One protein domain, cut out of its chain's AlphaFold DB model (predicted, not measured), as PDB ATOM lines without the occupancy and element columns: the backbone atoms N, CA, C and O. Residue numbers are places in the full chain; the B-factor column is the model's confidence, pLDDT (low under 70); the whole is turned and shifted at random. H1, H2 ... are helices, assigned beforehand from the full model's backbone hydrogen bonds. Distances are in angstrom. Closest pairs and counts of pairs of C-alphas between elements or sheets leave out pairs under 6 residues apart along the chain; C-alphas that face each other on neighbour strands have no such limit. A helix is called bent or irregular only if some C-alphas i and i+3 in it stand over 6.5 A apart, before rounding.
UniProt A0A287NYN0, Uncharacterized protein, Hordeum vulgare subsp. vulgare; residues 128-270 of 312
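Overview. This is residues 128 to 270 of the 312 residues of an uncharacterized protein of Hordeum vulgare subsp. vulgare (UniProt A0A287NYN0). Two rows of helices are stacked side by side as the chain zigzags between them: H1, H3, H5 and H7 in one row, each running the same way as the one before, and H2, H4, H6 and H8 in the other, running back. H5, the longest helix, packs on H3 and H7 in its row; the H1 and H2 pair closes one end of the stack and the H7 and H8 pair the other, while H6 is set steeply to H4 and makes the second row less even. The printed part has 143 residues, with eight named helices in the order H1 to H8 and no named strand, and its class is all helix. It is compact, with a radius of gyration of the C-alphas of 14.4 A and spans of 39 by 37 by 26 A.

Along the chain. H5, residues 207 to 227, is the longest helix with 21 residues and measures 30.2 A from first to last C-alpha, beginning at C-alpha 207 (285.201, 264.374, 167.045). Before it in the chain come H1, residues 128 to 139, with C-alpha 128 at (291.698, 244.413, 155.422); H2, residues 142 to 161, 30.0 A long; H3, residues 167 to 179, 18.4 A; and H4, residues 184 to 195. After it come H6, residues 229 to 242, 20.5 A long; H7, residues 249 to 259; and H8, residues 262 to 270, which ends at C-alpha 270 (264.534, 271.971, 147.011). H2 has a kink of 40 degrees near residue 149. Three helices are irregular: H1 only just, with C-alphas 135 and 138 6.8 A apart, H2 with C-alphas 143 and 146 7.2 A apart, and H8 with C-alphas 263 and 266 7.4 A apart.

Arrangement. H5 touches H3, the same way at a shallow tilt of 22 degrees, the closest C-alphas being those of Pro 168 and Val 217, 5.3 A apart. It also touches H7, the same way at a shallow tilt of 29 degrees, closest at Ala 222 and Ser 257, whose C-alphas are 6.2 A apart. H5 and H6 touch only at the corner by their link, and only just, with 3 pairs of C-alphas within 8 A, the closest being Val 225 and Ala 232 at 5.2 A. H1, H2, H3 and H4 form an up and down bundle, each helix running against the one before. In it H1 touches H3 at 12 degrees, a shallow tilt, with the C-alphas of Arg 138 and Leu 177 5.2 A apart, and H2 touches H4 at 7 degrees, also shallow, with those of Leu 156 and Gly 190 6.1 A apart. H6 is the hub, touching five helices; it touches H4 at a steep tilt of 57 degrees, closest at the C-alphas of Arg 185 and Ala 238, 5.8 A. H7 and H8 form a helical hairpin, with the C-alphas of Ala 259 and Asn 265 4.0 A apart. H1 and H5 are apart, as are H5 and H8. Every O i to N i+4 pair is within hydrogen-bond range in H3, H4, H5 and H7; the counts are 6 of 8 in H1, 9 of 16 in H2, 9 of 10 in H6 and 3 of 5 in H8.

Size, cuts and confidence. The two C-alphas farthest apart are those of Ser 143 and Ser 208, at 43.1 A. The printed part has no cut. The link from H4 to H5, 11 residues, is long; that from H6 to H7 is short, and the other five are tight. The mean pLDDT of the printed part is 90.4, and it is under 70 at residues 198 to 200 and 243 to 246.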
ATOM      1  N   PRO A 128     291.106 244.723 156.724       92.38
ATOM      2  CA  PRO A 128     291.698 244.413 155.422       92.38
ATOM      3  C   PRO A 128     290.809 243.511 154.555       92.38
ATOM      4  O   PRO A 128     290.651 243.761 153.363       92.38
ATOM      5  N   THR A 129     290.173 242.502 155.154       94.00
ATOM      6  CA  THR A 129     289.216 241.613 154.472       94.00
ATOM      7  C   THR A 129     287.961 242.370 154.065       94.00
ATOM      8  O   THR A 129     287.489 242.216 152.942       94.00
ATOM      9  N   LEU A 130     287.441 243.235 154.939       94.69
ATOM     10  CA  LEU A 130     286.296 244.092 154.632       94.69
ATOM     11  C   LEU A 130     286.570 244.972 153.403       94.69
ATOM     12  O   LEU A 130     285.724 245.067 152.512       94.69
ATOM     13  N   LEU A 131     287.758 245.578 153.341       95.25
ATOM     14  CA  LEU A 131     288.182 246.413 152.220       95.25
ATOM     15  C   LEU A 131     288.413 245.599 150.941       95.25
ATOM     16  O   LEU A 131     287.955 246.014 149.876       95.25
ATOM     17  N   ALA A 132     289.061 244.437 151.046       94.62
ATOM     18  CA  ALA A 132     289.298 243.538 149.918       94.62
ATOM     19  C   ALA A 132     287.990 243.023 149.309       94.62
ATOM     20  O   ALA A 132     287.811 243.053 148.097       94.62
ATOM     21  N   VAL A 133     287.032 242.609 150.143       94.94
ATOM     22  CA  VAL A 133     285.719 242.175 149.658       94.94
ATOM     23  C   VAL A 133     284.978 243.345 149.005       94.94
ATOM     24  O   VAL A 133     284.434 243.190 147.913       94.94
ATOM     25  N   ALA A 134     284.994 244.537 149.615       95.44
ATOM     26  CA  ALA A 134     284.348 245.720 149.046       95.44
ATOM     27  C   ALA A 134     284.904 246.101 147.660       95.44
ATOM     28  O   ALA A 134     284.129 246.517 146.796       95.44
ATOM     29  N   SER A 135     286.213 245.946 147.430       94.69
ATOM     30  CA  SER A 135     286.842 246.282 146.148       94.69
ATOM     31  C   SER A 135     286.500 245.289 145.033       94.69
ATOM     32  O   SER A 135     286.345 245.708 143.887       94.69
ATOM     33  N   VAL A 136     286.302 244.004 145.348       94.44
ATOM     34  CA  VAL A 136     285.985 242.974 144.342       94.44
ATOM     35  C   VAL A 136     284.502 242.885 143.979       94.44
ATOM     36  O   VAL A 136     284.167 242.355 142.919       94.44
ATOM     37  N   LEU A 137     283.595 243.429 144.803       93.75
ATOM     38  CA  LEU A 137     282.141 243.359 144.573       93.75
ATOM     39  C   LEU A 137     281.712 243.835 143.180       93.75
ATOM     40  O   LEU A 137     280.808 243.269 142.564       93.75
ATOM     41  N   ARG A 138     282.367 244.884 142.683       92.12
ATOM     42  CA  ARG A 138     282.097 245.505 141.375       92.12
ATOM     43  C   ARG A 138     282.513 244.646 140.184       92.12
ATOM     44  O   ARG A 138     282.086 244.952 139.067       92.12
ATOM     45  N   ASP A 139     283.357 243.648 140.409       93.00
ATOM     46  CA  ASP A 139     283.963 242.815 139.372       93.00
ATOM     47  C   ASP A 139     283.465 241.358 139.456       93.00
ATOM     48  O   ASP A 139     283.865 240.519 138.655       93.00
ATOM     49  N   LEU A 140     282.513 241.073 140.360       93.06
ATOM     50  CA  LEU A 140     281.864 239.770 140.471       93.06
ATOM     51  C   LEU A 140     281.152 239.346 139.168       93.06
ATOM     52  O   LEU A 140     280.495 240.173 138.512       93.06
ATOM     53  N   PRO A 141     281.202 238.043 138.830       92.44
ATOM     54  CA  PRO A 141     280.504 237.492 137.675       92.44
ATOM     55  C   PRO A 141     278.983 237.649 137.795       92.44
ATOM     56  O   PRO A 141     278.417 237.750 138.887       92.44
ATOM     57  N   VAL A 142     278.297 237.654 136.646       90.56
ATOM     58  CA  VAL A 142     276.852 237.938 136.564       90.56
ATOM     59  C   VAL A 142     276.019 236.973 137.415       90.56
ATOM     60  O   VAL A 142     275.058 237.400 138.052       90.56
ATOM     61  N   SER A 143     276.440 235.710 137.508       90.56
ATOM     62  CA  SER A 143     275.826 234.665 138.339       90.56
ATOM     63  C   SER A 143     275.790 234.995 139.837       90.56
ATOM     64  O   SER A 143     274.911 234.511 140.543       90.56
ATOM     65  N   PHE A 144     276.688 235.858 140.320       91.31
ATOM     66  CA  PHE A 144     276.786 236.244 141.731       91.31
ATOM     67  C   PHE A 144     276.268 237.663 142.008       91.31
ATOM     68  O   PHE A 144     276.238 238.096 143.161       91.31
ATOM     69  N   ARG A 145     275.782 238.388 140.986       90.62
ATOM     70  CA  ARG A 145     275.213 239.745 141.141       90.62
ATOM     71  C   ARG A 145     274.051 239.782 142.136       90.62
ATOM     72  O   ARG A 145     273.920 240.753 142.872       90.62
ATOM     73  N   SER A 146     273.241 238.725 142.194       91.19
ATOM     74  CA  SER A 146     272.114 238.606 143.133       91.19
ATOM     75  C   SER A 146     272.542 238.538 144.603       91.19
ATOM     76  O   SER A 146     271.734 238.845 145.473       91.19
ATOM     77  N   ARG A 147     273.805 238.186 144.888       91.75
ATOM     78  CA  ARG A 147     274.378 238.109 146.243       91.75
ATOM     79  C   ARG A 147     275.046 239.406 146.705       91.75
ATOM     80  O   ARG A 147     275.354 239.559 147.886       91.75
ATOM     81  N   VAL A 148     275.265 240.359 145.795       93.69
ATOM     82  CA  VAL A 148     275.803 241.692 146.110       93.69
ATOM     83  C   VAL A 148     275.017 242.410 147.219       93.69
ATOM     84  O   VAL A 148     275.676 242.949 148.107       93.69
ATOM     85  N   PRO A 149     273.665 242.437 147.252       93.88
ATOM     86  CA  PRO A 149     272.940 243.118 148.328       93.88
ATOM     87  C   PRO A 149     273.155 242.480 149.709       93.88
ATOM     88  O   PRO A 149     273.245 243.216 150.696       93.88
ATOM     89  N   ASP A 150     273.299 241.153 149.790       94.12
ATOM     90  CA  ASP A 150     273.595 240.446 151.045       94.12
ATOM     91  C   ASP A 150     274.991 240.827 151.553       94.12
ATOM     92  O   ASP A 150     275.168 241.226 152.709       94.12
ATOM     93  N   CYS A 151     275.978 240.802 150.653       94.44
ATOM     94  CA  CYS A 151     277.344 241.211 150.961       94.44
ATOM     95  C   CYS A 151     277.424 242.690 151.359       94.44
ATOM     96  O   CYS A 151     278.051 243.039 152.356       94.44
ATOM     97  N   LEU A 152     276.729 243.567 150.638       95.50
ATOM     98  CA  LEU A 152     276.677 244.990 150.947       95.50
ATOM     99  C   LEU A 152     276.032 245.244 152.314       95.50
ATOM    100  O   LEU A 152     276.534 246.051 153.092       95.50
ATOM    101  N   SER A 153     274.958 244.525 152.643       94.69
ATOM    102  CA  SER A 153     274.309 244.617 153.955       94.69
ATOM    103  C   SER A 153     275.253 244.186 155.083       94.69
ATOM    104  O   SER A 153     275.302 244.849 156.122       94.69
ATOM    105  N   LYS A 154     276.054 243.134 154.857       95.44
ATOM    106  CA  LYS A 154     277.118 242.692 155.771       95.44
ATOM    107  C   LYS A 154     278.222 243.746 155.916       95.44
ATOM    108  O   LYS A 154     278.559 244.116 157.033       95.44
ATOM    109  N   ILE A 155     278.742 244.293 154.817       95.69
ATOM    110  CA  ILE A 155     279.785 245.332 154.860       95.69
ATOM    111  C   ILE A 155     279.295 246.551 155.651       95.69
ATOM    112  O   ILE A 155     279.974 247.034 156.556       95.69
ATOM    113  N   LEU A 156     278.080 247.022 155.353       94.50
ATOM    114  CA  LEU A 156     277.473 248.176 156.015       94.50
ATOM    115  C   LEU A 156     277.205 247.939 157.509       94.50
ATOM    116  O   LEU A 156     277.198 248.906 158.273       94.50
ATOM    117  N   SER A 157     276.958 246.695 157.937       93.25
ATOM    118  CA  SER A 157     276.788 246.363 159.357       93.25
ATOM    119  C   SER A 157     278.117 246.301 160.114       93.25
ATOM    120  O   SER A 157     278.134 246.578 161.312       93.25
ATOM    121  N   LEU A 158     279.223 246.023 159.415       94.19
ATOM    122  CA  LEU A 158     280.574 245.949 159.976       94.19
ATOM    123  C   LEU A 158     281.316 247.298 160.003       94.19
ATOM    124  O   LEU A 158     282.261 247.440 160.778       94.19
ATOM    125  N   LEU A 159     280.865 248.314 159.253       94.00
ATOM    126  CA  LEU A 159     281.466 249.664 159.252       94.00
ATOM    127  C   LEU A 159     281.743 250.260 160.652       94.00
ATOM    128  O   LEU A 159     282.803 250.858 160.826       94.00
ATOM    129  N   PRO A 160     280.874 250.118 161.677       92.38
ATOM    130  CA  PRO A 160     281.154 250.649 163.015       92.38
ATOM    131  C   PRO A 160     282.337 250.002 163.745       92.38
ATOM    132  O   PRO A 160     282.796 250.564 164.738       92.38
ATOM    133  N   GLY A 161     282.772 248.815 163.313       90.81
ATOM    134  CA  GLY A 161     283.926 248.100 163.859       90.81
ATOM    135  C   GLY A 161     285.192 248.214 163.007       90.81
ATOM    136  O   GLY A 161     286.230 247.728 163.441       90.81
ATOM    137  N   ALA A 162     285.113 248.829 161.825       93.31
ATOM    138  CA  ALA A 162     286.256 249.007 160.938       93.31
ATOM    139  C   ALA A 162     287.242 250.052 161.480       93.31
ATOM    140  O   ALA A 162     286.864 250.944 162.250       93.31
ATOM    141  N   ASP A 163     288.494 249.964 161.030       93.75
ATOM    142  CA  ASP A 163     289.492 250.993 161.313       93.75
ATOM    143  C   ASP A 163     289.034 252.333 160.725       93.75
ATOM    144  O   ASP A 163     288.566 252.429 159.587       93.75
ATOM    145  N   VAL A 164     289.179 253.387 161.520       94.12
ATOM    146  CA  VAL A 164     288.831 254.759 161.162       94.12
ATOM    147  C   VAL A 164     289.601 255.224 159.921       94.12
ATOM    148  O   VAL A 164     289.045 255.981 159.123       94.12
ATOM    149  N   GLN A 165     290.839 254.757 159.736       93.38
ATOM    150  CA  GLN A 165     291.674 255.086 158.576       93.38
ATOM    151  C   GLN A 165     291.217 254.382 157.291       93.38
ATOM    152  O   GLN A 165     291.402 254.926 156.203       93.38
ATOM    153  N   ASP A 166     290.547 253.234 157.406       94.81
ATOM    154  CA  ASP A 166     290.040 252.471 156.259       94.81
ATOM    155  C   ASP A 166     288.673 252.977 155.778       94.81
ATOM    156  O   ASP A 166     288.282 252.745 154.631       94.81
ATOM    157  N   LEU A 167     287.933 253.708 156.622       95.94
ATOM    158  CA  LEU A 167     286.590 254.208 156.300       95.94
ATOM    159  C   LEU A 167     286.519 255.042 155.007       95.94
ATOM    160  O   LEU A 167     285.584 254.818 154.230       95.94
ATOM    161  N   PRO A 168     287.447 255.980 154.717       97.00
ATOM    162  CA  PRO A 168     287.442 256.698 153.446       97.00
ATOM    163  C   PRO A 168     287.603 255.775 152.236       97.00
ATOM    164  O   PRO A 168     286.890 255.954 151.245       97.00
ATOM    165  N   ALA A 169     288.506 254.791 152.321       96.69
ATOM    166  CA  ALA A 169     288.760 253.832 151.251       96.69
ATOM    167  C   ALA A 169     287.551 252.911 151.038       96.69
ATOM    168  O   ALA A 169     287.097 252.746 149.906       96.69
ATOM    169  N   LEU A 170     286.954 252.403 152.121       97.12
ATOM    170  CA  LEU A 170     285.717 251.621 152.085       97.12
ATOM    171  C   LEU A 170     284.578 252.403 151.427       97.12
ATOM    172  O   LEU A 170     283.934 251.906 150.506       97.12
ATOM    173  N   ALA A 171     284.352 253.648 151.853       97.06
ATOM    174  CA  ALA A 171     283.317 254.486 151.263       97.06
ATOM    175  C   ALA A 171     283.565 254.724 149.768       97.06
ATOM    176  O   ALA A 171     282.619 254.688 148.983       97.06
ATOM    177  N   TYR A 172     284.822 254.918 149.359       97.00
ATOM    178  CA  TYR A 172     285.171 255.060 147.951       97.00
ATOM    179  C   TYR A 172     284.868 253.792 147.145       97.00
ATOM    180  O   TYR A 172     284.194 253.886 146.122       97.00
ATOM    181  N   GLN A 173     285.273 252.609 147.620       96.44
ATOM    182  CA  GLN A 173     284.976 251.341 146.937       96.44
ATOM    183  C   GLN A 173     283.466 251.114 146.782       96.44
ATOM    184  O   GLN A 173     282.993 250.743 145.707       96.44
ATOM    185  N   LEU A 174     282.684 251.428 147.817       96.88
ATOM    186  CA  LEU A 174     281.225 251.347 147.753       96.88
ATOM    187  C   LEU A 174     280.621 252.363 146.770       96.88
ATOM    188  O   LEU A 174     279.672 252.041 146.060       96.88
ATOM    189  N   LEU A 175     281.169 253.578 146.681       95.94
ATOM    190  CA  LEU A 175     280.730 254.572 145.697       95.94
ATOM    191  C   LEU A 175     281.056 254.143 144.261       95.94
ATOM    192  O   LEU A 175     280.220 254.324 143.381       95.94
ATOM    193  N   LEU A 176     282.215 253.519 144.029       94.56
ATOM    194  CA  LEU A 176     282.545 252.920 142.731       94.56
ATOM    195  C   LEU A 176     281.565 251.802 142.361       94.56
ATOM    196  O   LEU A 176     281.164 251.700 141.200       94.56
ATOM    197  N   LEU A 177     281.156 250.989 143.343       94.12
ATOM    198  CA  LEU A 177     280.091 250.007 143.157       94.12
ATOM    199  C   LEU A 177     278.769 250.694 142.804       94.12
ATOM    200  O   LEU A 177     278.099 250.222 141.905       94.12
ATOM    201  N   ALA A 178     278.409 251.808 143.442       92.75
ATOM    202  CA  ALA A 178     277.173 252.536 143.144       92.75
ATOM    203  C   ALA A 178     277.147 253.161 141.732       92.75
ATOM    204  O   ALA A 178     276.066 253.300 141.159       92.75
ATOM    205  N   SER A 179     278.306 253.517 141.166       89.69
ATOM    206  CA  SER A 179     278.425 254.062 139.801       89.69
ATOM    207  C   SER A 179     278.216 253.025 138.689       89.69
ATOM    208  O   SER A 179     277.759 253.370 137.603       89.69
ATOM    209  N   LYS A 180     278.517 251.741 138.922       84.44
ATOM    210  CA  LYS A 180     278.042 250.653 138.048       84.44
ATOM    211  C   LYS A 180     276.665 250.290 138.593       84.44
ATOM    212  O   LYS A 180     276.679 249.861 139.719       84.44
ATOM    213  N   PRO A 181     275.512 250.425 137.916       77.56
ATOM    214  CA  PRO A 181     274.145 250.399 138.495       77.56
ATOM    215  C   PRO A 181     273.785 249.148 139.348       77.56
ATOM    216  O   PRO A 181     272.915 248.351 139.011       77.56
ATOM    217  N   LEU A 182     274.448 248.989 140.489       84.94
ATOM    218  CA  LEU A 182     274.539 247.829 141.364       84.94
ATOM    219  C   LEU A 182     274.179 248.343 142.755       84.94
ATOM    220  O   LEU A 182     275.023 248.660 143.589       84.94
ATOM    221  N   HIS A 183     272.874 248.480 142.972       89.38
ATOM    222  CA  HIS A 183     272.280 248.907 144.240       89.38
ATOM    223  C   HIS A 183     272.768 250.274 144.785       89.38
ATOM    224  O   HIS A 183     273.013 250.388 145.993       89.38
ATOM    225  N   PRO A 184     272.822 251.356 143.972       92.50
ATOM    226  CA  PRO A 184     273.268 252.677 144.431       92.50
ATOM    227  C   PRO A 184     272.466 253.189 145.632       92.50
ATOM    228  O   PRO A 184     273.030 253.752 146.566       92.50
ATOM    229  N   ARG A 185     271.153 252.929 145.674       90.94
ATOM    230  CA  ARG A 185     270.294 253.319 146.804       90.94
ATOM    231  C   ARG A 185     270.699 252.660 148.116       90.94
ATOM    232  O   ARG A 185     270.687 253.332 149.142       90.94
ATOM    233  N   LEU A 186     271.058 251.376 148.085       92.75
ATOM    234  CA  LEU A 186     271.467 250.634 149.278       92.75
ATOM    235  C   LEU A 186     272.812 251.156 149.795       92.75
ATOM    236  O   LEU A 186     272.936 251.438 150.987       92.75
ATOM    237  N   VAL A 187     273.773 251.380 148.889       95.31
ATOM    238  CA  VAL A 187     275.068 251.997 149.214       95.31
ATOM    239  C   VAL A 187     274.861 253.368 149.853       95.31
ATOM    240  O   VAL A 187     275.314 253.619 150.970       95.31
ATOM    241  N   LEU A 188     274.149 254.259 149.161       94.44
ATOM    242  CA  LEU A 188     273.970 255.642 149.585       94.44
ATOM    243  C   LEU A 188     273.190 255.726 150.898       94.44
ATOM    244  O   LEU A 188     273.599 256.449 151.803       94.44
ATOM    245  N   ALA A 189     272.109 254.957 151.053       91.75
ATOM    246  CA  ALA A 189     271.366 254.904 152.308       91.75
ATOM    247  C   ALA A 189     272.232 254.375 153.462       91.75
ATOM    248  O   ALA A 189     272.190 254.935 154.559       91.75
ATOM    249  N   GLY A 190     273.049 253.349 153.209       92.38
ATOM    250  CA  GLY A 190     273.996 252.794 154.171       92.38
ATOM    251  C   GLY A 190     275.016 253.819 154.660       92.38
ATOM    252  O   GLY A 190     275.128 254.045 155.868       92.38
ATOM    253  N   LEU A 191     275.698 254.495 153.730       94.31
ATOM    254  CA  LEU A 191     276.691 255.530 154.034       94.31
ATOM    255  C   LEU A 191     276.062 256.724 154.766       94.31
ATOM    256  O   LEU A 191     276.578 257.162 155.793       94.31
ATOM    257  N   LEU A 192     274.907 257.212 154.296       92.19
ATOM    258  CA  LEU A 192     274.177 258.316 154.931       92.19
ATOM    259  C   LEU A 192     273.698 257.967 156.347       92.19
ATOM    260  O   LEU A 192     273.622 258.851 157.202       92.19
ATOM    261  N   ARG A 193     273.351 256.700 156.604       90.12
ATOM    262  CA  ARG A 193     272.957 256.213 157.931       90.12
ATOM    263  C   ARG A 193     274.160 256.143 158.873       90.12
ATOM    264  O   ARG A 193     274.051 256.632 159.995       90.12
ATOM    265  N   PHE A 194     275.271 255.578 158.402       92.62
ATOM    266  CA  PHE A 194     276.495 255.377 159.180       92.62
ATOM    267  C   PHE A 194     277.192 256.700 159.534       92.62
ATOM    268  O   PHE A 194     277.325 257.031 160.709       92.62
ATOM    269  N   PHE A 195     277.561 257.512 158.539       91.88
ATOM    270  CA  PHE A 195     278.194 258.818 158.785       91.88
ATOM    271  C   PHE A 195     277.211 259.842 159.366       91.88
ATOM    272  O   PHE A 195     277.596 260.791 160.039       91.88
ATOM    273  N   GLY A 196     275.910 259.623 159.180       87.81
ATOM    274  CA  GLY A 196     274.863 260.421 159.803       87.81
ATOM    275  C   GLY A 196     274.647 260.174 161.298       87.81
ATOM    276  O   GLY A 196     273.835 260.883 161.902       87.81
ATOM    277  N   GLY A 197     275.301 259.170 161.894       82.56
ATOM    278  CA  GLY A 197     275.169 258.857 163.317       82.56
ATOM    279  C   GLY A 197     273.819 258.245 163.715       82.56
ATOM    280  O   GLY A 197     273.422 258.351 164.880       82.56
ATOM    281  N   ARG A 198     273.050 257.679 162.771       69.56
ATOM    282  CA  ARG A 198     271.713 257.120 163.052       69.56
ATOM    283  C   ARG A 198     271.829 255.729 163.693       69.56
ATOM    284  O   ARG A 198     272.668 254.927 163.303       69.56
ATOM    285  N   HIS A 199     270.948 255.429 164.652       62.09
ATOM    286  CA  HIS A 199     270.883 254.137 165.363       62.09
ATOM    287  C   HIS A 199     272.188 253.711 166.059       62.09
ATOM    288  O   HIS A 199     272.522 252.533 166.094       62.09
ATOM    289  N   GLY A 200     272.958 254.667 166.590       66.81
ATOM    290  CA  GLY A 200     274.207 254.377 167.309       66.81
ATOM    291  C   GLY A 200     275.387 253.989 166.411       66.81
ATOM    292  O   GLY A 200     276.518 253.942 166.892       66.81
ATOM    293  N   ALA A 201     275.158 253.789 165.110       75.75
ATOM    294  CA  ALA A 201     276.206 253.614 164.119       75.75
ATOM    295  C   ALA A 201     276.873 254.971 163.871       75.75
ATOM    296  O   ALA A 201     276.277 255.857 163.264       75.75
ATOM    297  N   ARG A 202     278.078 255.154 164.409       82.50
ATOM    298  CA  ARG A 202     278.907 256.350 164.223       82.50
ATOM    299  C   ARG A 202     280.371 255.947 164.159       82.50
ATOM    300  O   ARG A 202     280.750 254.922 164.725       82.50
ATOM    301  N   VAL A 203     281.181 256.792 163.534       89.25
ATOM    302  CA  VAL A 203     282.640 256.651 163.540       89.25
ATOM    303  C   VAL A 203     283.134 256.624 164.992       89.25
ATOM    304  O   VAL A 203     282.860 257.546 165.764       89.25
ATOM    305  N   ARG A 204     283.832 255.552 165.383       89.38
ATOM    306  CA  ARG A 204     284.402 255.380 166.730       89.38
ATOM    307  C   ARG A 204     285.744 256.111 166.838       89.38
ATOM    308  O   ARG A 204     286.790 255.489 166.940       89.38
ATOM    309  N   ALA A 205     285.702 257.439 166.785       90.38
ATOM    310  CA  ALA A 205     286.886 258.290 166.869       90.38
ATOM    311  C   ALA A 205     286.596 259.591 167.637       90.38
ATOM    312  O   ALA A 205     285.430 259.994 167.752       90.38
ATOM    313  N   PRO A 206     287.637 260.296 168.122       91.81
ATOM    314  CA  PRO A 206     287.513 261.674 168.580       91.81
ATOM    315  C   PRO A 206     286.794 262.560 167.546       91.81
ATOM    316  O   PRO A 206     286.996 262.381 166.341       91.81
ATOM    317  N   PRO A 207     285.998 263.563 167.967       88.94
ATOM    318  CA  PRO A 207     285.201 264.374 167.045       88.94
ATOM    319  C   PRO A 207     286.001 265.096 165.951       88.94
ATOM    320  O   PRO A 207     285.448 265.389 164.896       88.94
ATOM    321  N   SER A 208     287.271 265.430 166.194       91.25
ATOM    322  CA  SER A 208     288.170 266.008 165.184       91.25
ATOM    323  C   SER A 208     288.469 265.015 164.063       91.25
ATOM    324  O   SER A 208     288.266 265.343 162.897       91.25
ATOM    325  N   ILE A 209     288.867 263.796 164.428       93.12
ATOM    326  CA  ILE A 209     289.193 262.711 163.497       93.12
ATOM    327  C   ILE A 209     287.939 262.273 162.736       93.12
ATOM    328  O   ILE A 209     287.972 262.164 161.515       93.12
ATOM    329  N   ALA A 210     286.805 262.111 163.425       91.69
ATOM    330  CA  ALA A 210     285.539 261.763 162.779       91.69
ATOM    331  C   ALA A 210     285.147 262.783 161.693       91.69
ATOM    332  O   ALA A 210     284.806 262.395 160.580       91.69
ATOM    333  N   ARG A 211     285.279 264.089 161.977       91.12
ATOM    334  CA  ARG A 211     285.028 265.147 160.984       91.12
ATOM    335  C   ARG A 211     286.012 265.116 159.816       91.12
ATOM    336  O   ARG A 211     285.609 265.401 158.694       91.12
ATOM    337  N   GLN A 212     287.281 264.797 160.064       94.69
ATOM    338  CA  GLN A 212     288.280 264.666 159.002       94.69
ATOM    339  C   GLN A 212     287.923 263.512 158.060       94.69
ATOM    340  O   GLN A 212     287.893 263.703 156.847       94.69
ATOM    341  N   VAL A 213     287.562 262.351 158.613       96.50
ATOM    342  CA  VAL A 213     287.091 261.195 157.839       96.50
ATOM    343  C   VAL A 213     285.830 261.539 157.048       96.50
ATOM    344  O   VAL A 213     285.785 261.298 155.844       96.50
ATOM    345  N   GLU A 214     284.827 262.154 157.682       94.69
ATOM    346  CA  GLU A 214     283.608 262.618 157.003       94.69
ATOM    347  C   GLU A 214     283.922 263.589 155.856       94.69
ATOM    348  O   GLU A 214     283.317 263.491 154.789       94.69
ATOM    349  N   GLY A 215     284.890 264.493 156.041       95.06
ATOM    350  CA  GLY A 215     285.363 265.414 155.008       95.06
ATOM    351  C   GLY A 215     285.968 264.693 153.801       95.06
ATOM    352  O   GLY A 215     285.609 264.997 152.662       95.06
ATOM    353  N   THR A 216     286.819 263.689 154.031       96.88
ATOM    354  CA  THR A 216     287.394 262.863 152.956       96.88
ATOM    355  C   THR A 216     286.318 262.050 152.236       96.88
ATOM    356  O   THR A 216     286.290 261.997 151.009       96.88
ATOM    357  N   VAL A 217     285.365 261.469 152.969       97.00
ATOM    358  CA  VAL A 217     284.243 260.732 152.367       97.00
ATOM    359  C   VAL A 217     283.354 261.667 151.545       97.00
ATOM    360  O   VAL A 217     282.945 261.315 150.440       97.00
ATOM    361  N   LEU A 218     283.089 262.881 152.031       95.81
ATOM    362  CA  LEU A 218     282.347 263.894 151.284       95.81
ATOM    363  C   LEU A 218     283.065 264.273 149.981       95.81
ATOM    364  O   LEU A 218     282.414 264.449 148.948       95.81
ATOM    365  N   MET A 219     284.398 264.360 150.010       95.44
ATOM    366  CA  MET A 219     285.215 264.556 148.814       95.44
ATOM    367  C   MET A 219     285.071 263.381 147.833       95.44
ATOM    368  O   MET A 219     284.875 263.624 146.643       95.44
ATOM    369  N   HIS A 220     285.076 262.129 148.307       96.00
ATOM    370  CA  HIS A 220     284.827 260.952 147.463       96.00
ATOM    371  C   HIS A 220     283.430 260.970 146.829       96.00
ATOM    372  O   HIS A 220     283.302 260.699 145.637       96.00
ATOM    373  N   VAL A 221     282.392 261.356 147.578       94.62
ATOM    374  CA  VAL A 221     281.034 261.531 147.031       94.62
ATOM    375  C   VAL A 221     281.027 262.604 145.941       94.62
ATOM    376  O   VAL A 221     280.476 262.385 144.863       94.62
ATOM    377  N   ALA A 222     281.666 263.750 146.192       92.88
ATOM    378  CA  ALA A 222     281.760 264.836 145.218       92.88
ATOM    379  C   ALA A 222     282.474 264.390 143.935       92.88
ATOM    380  O   ALA A 222     282.057 264.754 142.836       92.88
ATOM    381  N   PHE A 223     283.540 263.600 144.071       93.19
ATOM    382  CA  PHE A 223     284.260 263.025 142.944       93.19
ATOM    383  C   PHE A 223     283.390 262.031 142.166       93.19
ATOM    384  O   PHE A 223     283.229 262.194 140.960       93.19
ATOM    385  N   ALA A 224     282.755 261.070 142.843       93.50
ATOM    386  CA  ALA A 224     281.903 260.067 142.204       93.50
ATOM    387  C   ALA A 224     280.734 260.705 141.432       93.50
ATOM    388  O   ALA A 224     280.471 260.340 140.293       93.50
ATOM    389  N   VAL A 225     280.092 261.731 142.001       92.31
ATOM    390  CA  VAL A 225     279.012 262.493 141.350       92.31
ATOM    391  C   VAL A 225     279.494 263.306 140.140       92.31
ATOM    392  O   VAL A 225     278.734 263.533 139.193       92.31
ATOM    393  N   LYS A 226     280.745 263.782 140.155       89.50
ATOM    394  CA  LYS A 226     281.344 264.457 138.994       89.50
ATOM    395  C   LYS A 226     281.599 263.478 137.850       89.50
ATOM    396  O   LYS A 226     281.334 263.845 136.709       89.50
ATOM    397  N   GLN A 227     282.084 262.276 138.162       91.12
ATOM    398  CA  GLN A 227     282.352 261.226 137.174       91.12
ATOM    399  C   GLN A 227     281.060 260.625 136.611       91.12
ATOM    400  O   GLN A 227     280.940 260.444 135.404       91.12
ATOM    401  N   ASP A 228     280.073 260.373 137.473       90.50
ATOM    402  CA  ASP A 228     278.777 259.816 137.099       90.50
ATOM    403  C   ASP A 228     277.618 260.752 137.513       90.50
ATOM    404  O   ASP A 228     277.172 260.761 138.667       90.50
ATOM    405  N   PRO A 229     277.072 261.533 136.561       87.75
ATOM    406  CA  PRO A 229     275.880 262.349 136.768       87.75
ATOM    407  C   PRO A 229     274.656 261.573 137.270       87.75
ATOM    408  O   PRO A 229     273.821 262.152 137.969       87.75
ATOM    409  N   ALA A 230     274.493 260.304 136.880       90.81
ATOM    410  CA  ALA A 230     273.325 259.512 137.248       90.81
ATOM    411  C   ALA A 230     273.320 259.223 138.754       90.81
ATOM    412  O   ALA A 230     272.273 259.351 139.396       90.81
ATOM    413  N   LEU A 231     274.498 258.979 139.338       92.50
ATOM    414  CA  LEU A 231     274.667 258.814 140.780       92.50
ATOM    415  C   LEU A 231     274.156 260.026 141.572       92.50
ATOM    416  O   LEU A 231     273.553 259.860 142.628       92.50
ATOM    417  N   ALA A 232     274.315 261.248 141.058       91.75
ATOM    418  CA  ALA A 232     273.813 262.455 141.721       91.75
ATOM    419  C   ALA A 232     272.288 262.434 141.916       91.75
ATOM    420  O   ALA A 232     271.779 262.878 142.948       91.75
ATOM    421  N   ARG A 233     271.552 261.905 140.928       91.38
ATOM    422  CA  ARG A 233     270.092 261.750 141.007       91.38
ATOM    423  C   ARG A 233     269.726 260.736 142.085       91.38
ATOM    424  O   ARG A 233     268.833 261.005 142.887       91.38
ATOM    425  N   GLU A 234     270.458 259.626 142.149       93.50
ATOM    426  CA  GLU A 234     270.297 258.619 143.201       93.50
ATOM    427  C   GLU A 234     270.652 259.171 144.589       93.50
ATOM    428  O   GLU A 234     269.959 258.858 145.550       93.50
ATOM    429  N   VAL A 235     271.642 260.065 144.715       93.12
ATOM    430  CA  VAL A 235     271.944 260.772 145.977       93.12
ATOM    431  C   VAL A 235     270.758 261.618 146.425       93.12
ATOM    432  O   VAL A 235     270.310 261.490 147.565       93.12
ATOM    433  N   VAL A 236     270.206 262.453 145.539       91.62
ATOM    434  CA  VAL A 236     269.031 263.277 145.862       91.62
ATOM    435  C   VAL A 236     267.838 262.391 146.242       91.62
ATOM    436  O   VAL A 236     267.160 262.673 147.231       91.62
ATOM    437  N   ALA A 237     267.605 261.295 145.514       90.81
ATOM    438  CA  ALA A 237     266.539 260.339 145.810       90.81
ATOM    439  C   ALA A 237     266.743 259.624 147.158       90.81
ATOM    440  O   ALA A 237     265.809 259.545 147.956       90.81
ATOM    441  N   ALA A 238     267.958 259.157 147.451       89.75
ATOM    442  CA  ALA A 238     268.297 258.478 148.699       89.75
ATOM    443  C   ALA A 238     268.154 259.408 149.909       89.75
ATOM    444  O   ALA A 238     267.629 259.001 150.947       89.75
ATOM    445  N   VAL A 239     268.570 260.674 149.783       88.88
ATOM    446  CA  VAL A 239     268.382 261.655 150.856       88.88
ATOM    447  C   VAL A 239     266.899 261.975 151.047       88.88
ATOM    448  O   VAL A 239     266.458 261.993 152.193       88.88
ATOM    449  N   LYS A 240     266.112 262.146 149.971       86.19
ATOM    450  CA  LYS A 240     264.646 262.324 150.054       86.19
ATOM    451  C   LYS A 240     263.961 261.149 150.754       86.19
ATOM    452  O   LYS A 240     263.180 261.372 151.673       86.19
ATOM    453  N   ALA A 241     264.288 259.911 150.381       82.75
ATOM    454  CA  ALA A 241     263.737 258.711 151.015       82.75
ATOM    455  C   ALA A 241     264.092 258.637 152.514       82.75
ATOM    456  O   ALA A 241     263.270 258.260 153.343       82.75
ATOM    457  N   ASN A 242     265.295 259.088 152.880       70.38
ATOM    458  CA  ASN A 242     265.752 259.168 154.267       70.38
ATOM    459  C   ASN A 242     265.273 260.420 155.027       70.38
ATOM    460  O   ASN A 242     265.525 260.523 156.239       70.38
ATOM    461  N   ALA A 243     264.625 261.376 154.349       60.75
ATOM    462  CA  ALA A 243     264.228 262.672 154.903       60.75
ATOM    463  C   ALA A 243     262.946 262.615 155.741       60.75
ATOM    464  O   ALA A 243     262.671 263.574 156.458       60.75
ATOM    465  N   ALA A 244     262.232 261.482 155.749       57.06
ATOM    466  CA  ALA A 244     261.012 261.254 156.532       57.06
ATOM    467  C   ALA A 244     261.179 261.378 158.070       57.06
ATOM    468  O   ALA A 244     260.242 261.119 158.815       57.06
ATOM    469  N   GLY A 245     262.350 261.788 158.581       55.41
ATOM    470  CA  GLY A 245     262.590 261.882 160.023       55.41
ATOM    471  C   GLY A 245     263.795 262.708 160.484       55.41
ATOM    472  O   GLY A 245     264.343 262.372 161.529       55.41
ATOM    473  N   VAL A 246     264.172 263.795 159.783       62.66
ATOM    474  CA  VAL A 246     265.294 264.747 160.065       62.66
ATOM    475  C   VAL A 246     266.565 264.456 159.271       62.66
ATOM    476  O   VAL A 246     267.215 263.428 159.466       62.66
ATOM    477  N   LEU A 247     266.961 265.404 158.416       76.00
ATOM    478  CA  LEU A 247     268.259 265.388 157.741       76.00
ATOM    479  C   LEU A 247     269.393 265.439 158.775       76.00
ATOM    480  O   LEU A 247     269.413 266.304 159.650       76.00
ATOM    481  N   ASN A 248     270.330 264.498 158.685       83.06
ATOM    482  CA  ASN A 248     271.536 264.519 159.511       83.06
ATOM    483  C   ASN A 248     272.591 265.469 158.907       83.06
ATOM    484  O   ASN A 248     272.500 265.836 157.735       83.06
ATOM    485  N   GLY A 249     273.578 265.887 159.709       86.94
ATOM    486  CA  GLY A 249     274.583 266.871 159.279       86.94
ATOM    487  C   GLY A 249     275.378 266.418 158.053       86.94
ATOM    488  O   GLY A 249     275.580 267.204 157.131       86.94
ATOM    489  N   PHE A 250     275.730 265.133 157.995       91.31
ATOM    490  CA  PHE A 250     276.430 264.549 156.856       91.31
ATOM    491  C   PHE A 250     275.582 264.569 155.572       91.31
ATOM    492  O   PHE A 250     276.058 264.973 154.518       91.31
ATOM    493  N   ALA A 251     274.292 264.229 155.654       91.50
ATOM    494  CA  ALA A 251     273.358 264.273 154.529       91.50
ATOM    495  C   ALA A 251     273.164 265.698 153.993       91.50
ATOM    496  O   ALA A 251     273.068 265.890 152.781       91.50
ATOM    497  N   VAL A 252     273.142 266.702 154.877       92.00
ATOM    498  CA  VAL A 252     273.118 268.116 154.475       92.00
ATOM    499  C   VAL A 252     274.404 268.483 153.737       92.00
ATOM    500  O   VAL A 252     274.327 269.059 152.656       92.00
ATOM    501  N   ALA A 253     275.571 268.103 154.263       93.44
ATOM    502  CA  ALA A 253     276.852 268.353 153.605       93.44
ATOM    503  C   ALA A 253     276.932 267.684 152.219       93.44
ATOM    504  O   ALA A 253     277.370 268.311 151.254       93.44
ATOM    505  N   VAL A 254     276.430 266.451 152.090       94.50
ATOM    506  CA  VAL A 254     276.318 265.736 150.809       94.50
ATOM    507  C   VAL A 254     275.415 266.485 149.827       94.50
ATOM    508  O   VAL A 254     275.827 266.714 148.692       94.50
ATOM    509  N   LEU A 255     274.221 266.926 150.243       93.38
ATOM    510  CA  LEU A 255     273.326 267.705 149.377       93.38
ATOM    511  C   LEU A 255     273.947 269.036 148.944       93.38
ATOM    512  O   LEU A 255     273.850 269.390 147.773       93.38
ATOM    513  N   LEU A 256     274.617 269.750 149.852       93.19
ATOM    514  CA  LEU A 256     275.325 270.990 149.526       93.19
ATOM    515  C   LEU A 256     276.478 270.738 148.544       93.19
ATOM    516  O   LEU A 256     276.681 271.520 147.618       93.19
ATOM    517  N   SER A 257     277.194 269.621 148.690       93.19
ATOM    518  CA  SER A 257     278.237 269.206 147.746       93.19
ATOM    519  C   SER A 257     277.667 268.918 146.351       93.19
ATOM    520  O   SER A 257     278.201 269.408 145.357       93.19
ATOM    521  N   VAL A 258     276.529 268.217 146.268       92.44
ATOM    522  CA  VAL A 258     275.809 267.968 145.004       92.44
ATOM    523  C   VAL A 258     275.265 269.264 144.398       92.44
ATOM    524  O   VAL A 258     275.339 269.445 143.183       92.44
ATOM    525  N   ALA A 259     274.786 270.199 145.223       92.50
ATOM    526  CA  ALA A 259     274.241 271.478 144.772       92.50
ATOM    527  C   ALA A 259     275.274 272.356 144.045       92.50
ATOM    528  O   ALA A 259     274.899 273.220 143.251       92.50
ATOM    529  N   ARG A 260     276.579 272.121 144.251       89.38
ATOM    530  CA  ARG A 260     277.652 272.794 143.493       89.38
ATOM    531  C   ARG A 260     277.645 272.431 142.006       89.38
ATOM    532  O   ARG A 260     278.210 273.162 141.196       89.38
ATOM    533  N   VAL A 261     277.025 271.315 141.625       87.62
ATOM    534  CA  VAL A 261     276.846 270.927 140.225       87.62
ATOM    535  C   VAL A 261     275.580 271.604 139.694       87.62
ATOM    536  O   VAL A 261     274.477 271.215 140.067       87.62
ATOM    537  N   ARG A 262     275.727 272.594 138.795       87.44
ATOM    538  CA  ARG A 262     274.631 273.493 138.351       87.44
ATOM    539  C   ARG A 262     273.324 272.764 138.006       87.44
ATOM    540  O   ARG A 262     272.278 273.137 138.513       87.44
ATOM    541  N   ARG A 263     273.387 271.674 137.231       89.44
ATOM    542  CA  ARG A 263     272.207 270.881 136.814       89.44
ATOM    543  C   ARG A 263     271.452 270.172 137.954       89.44
ATOM    544  O   ARG A 263     270.342 269.707 137.738       89.44
ATOM    545  N   PHE A 264     272.064 270.024 139.130       89.00
ATOM    546  CA  PHE A 264     271.465 269.386 140.309       89.00
ATOM    547  C   PHE A 264     271.208 270.368 141.454       89.00
ATOM    548  O   PHE A 264     270.706 269.953 142.499       89.00
ATOM    549  N   ASN A 265     271.530 271.652 141.261       92.50
ATOM    550  CA  ASN A 265     271.366 272.688 142.274       92.50
ATOM    551  C   ASN A 265     269.909 272.778 142.741       92.50
ATOM    552  O   ASN A 265     269.643 272.524 143.914       92.50
ATOM    553  N   ASP A 266     268.975 273.001 141.815       92.44
ATOM    554  CA  ASP A 266     267.552 273.158 142.134       92.44
ATOM    555  C   ASP A 266     266.994 271.937 142.870       92.44
ATOM    556  O   ASP A 266     266.318 272.064 143.890       92.44
ATOM    557  N   GLY A 267     267.338 270.733 142.400       91.06
ATOM    558  CA  GLY A 267     266.897 269.481 143.010       91.06
ATOM    559  C   GLY A 267     267.421 269.295 144.436       91.06
ATOM    560  O   GLY A 267     266.661 268.894 145.315       91.06
ATOM    561  N   ALA A 268     268.697 269.599 144.682       91.69
ATOM    562  CA  ALA A 268     269.307 269.480 146.004       91.69
ATOM    563  C   ALA A 268     268.812 270.570 146.973       91.69
ATOM    564  O   ALA A 268     268.465 270.271 148.118       91.69
ATOM    565  N   VAL A 269     268.722 271.822 146.510       91.56
ATOM    566  CA  VAL A 269     268.235 272.963 147.302       91.56
ATOM    567  C   VAL A 269     266.757 272.795 147.649       91.56
ATOM    568  O   VAL A 269     266.375 273.065 148.787       91.56
ATOM    569  N   ALA A 270     265.934 272.279 146.731       91.62
ATOM    570  CA  ALA A 270     264.534 271.971 147.011       91.62
ATOM    571  C   ALA A 270     264.395 270.990 148.186       91.62
ATOM    572  O   ALA A 270     263.624 271.254 149.103       91.62
TER     573      ALA A 270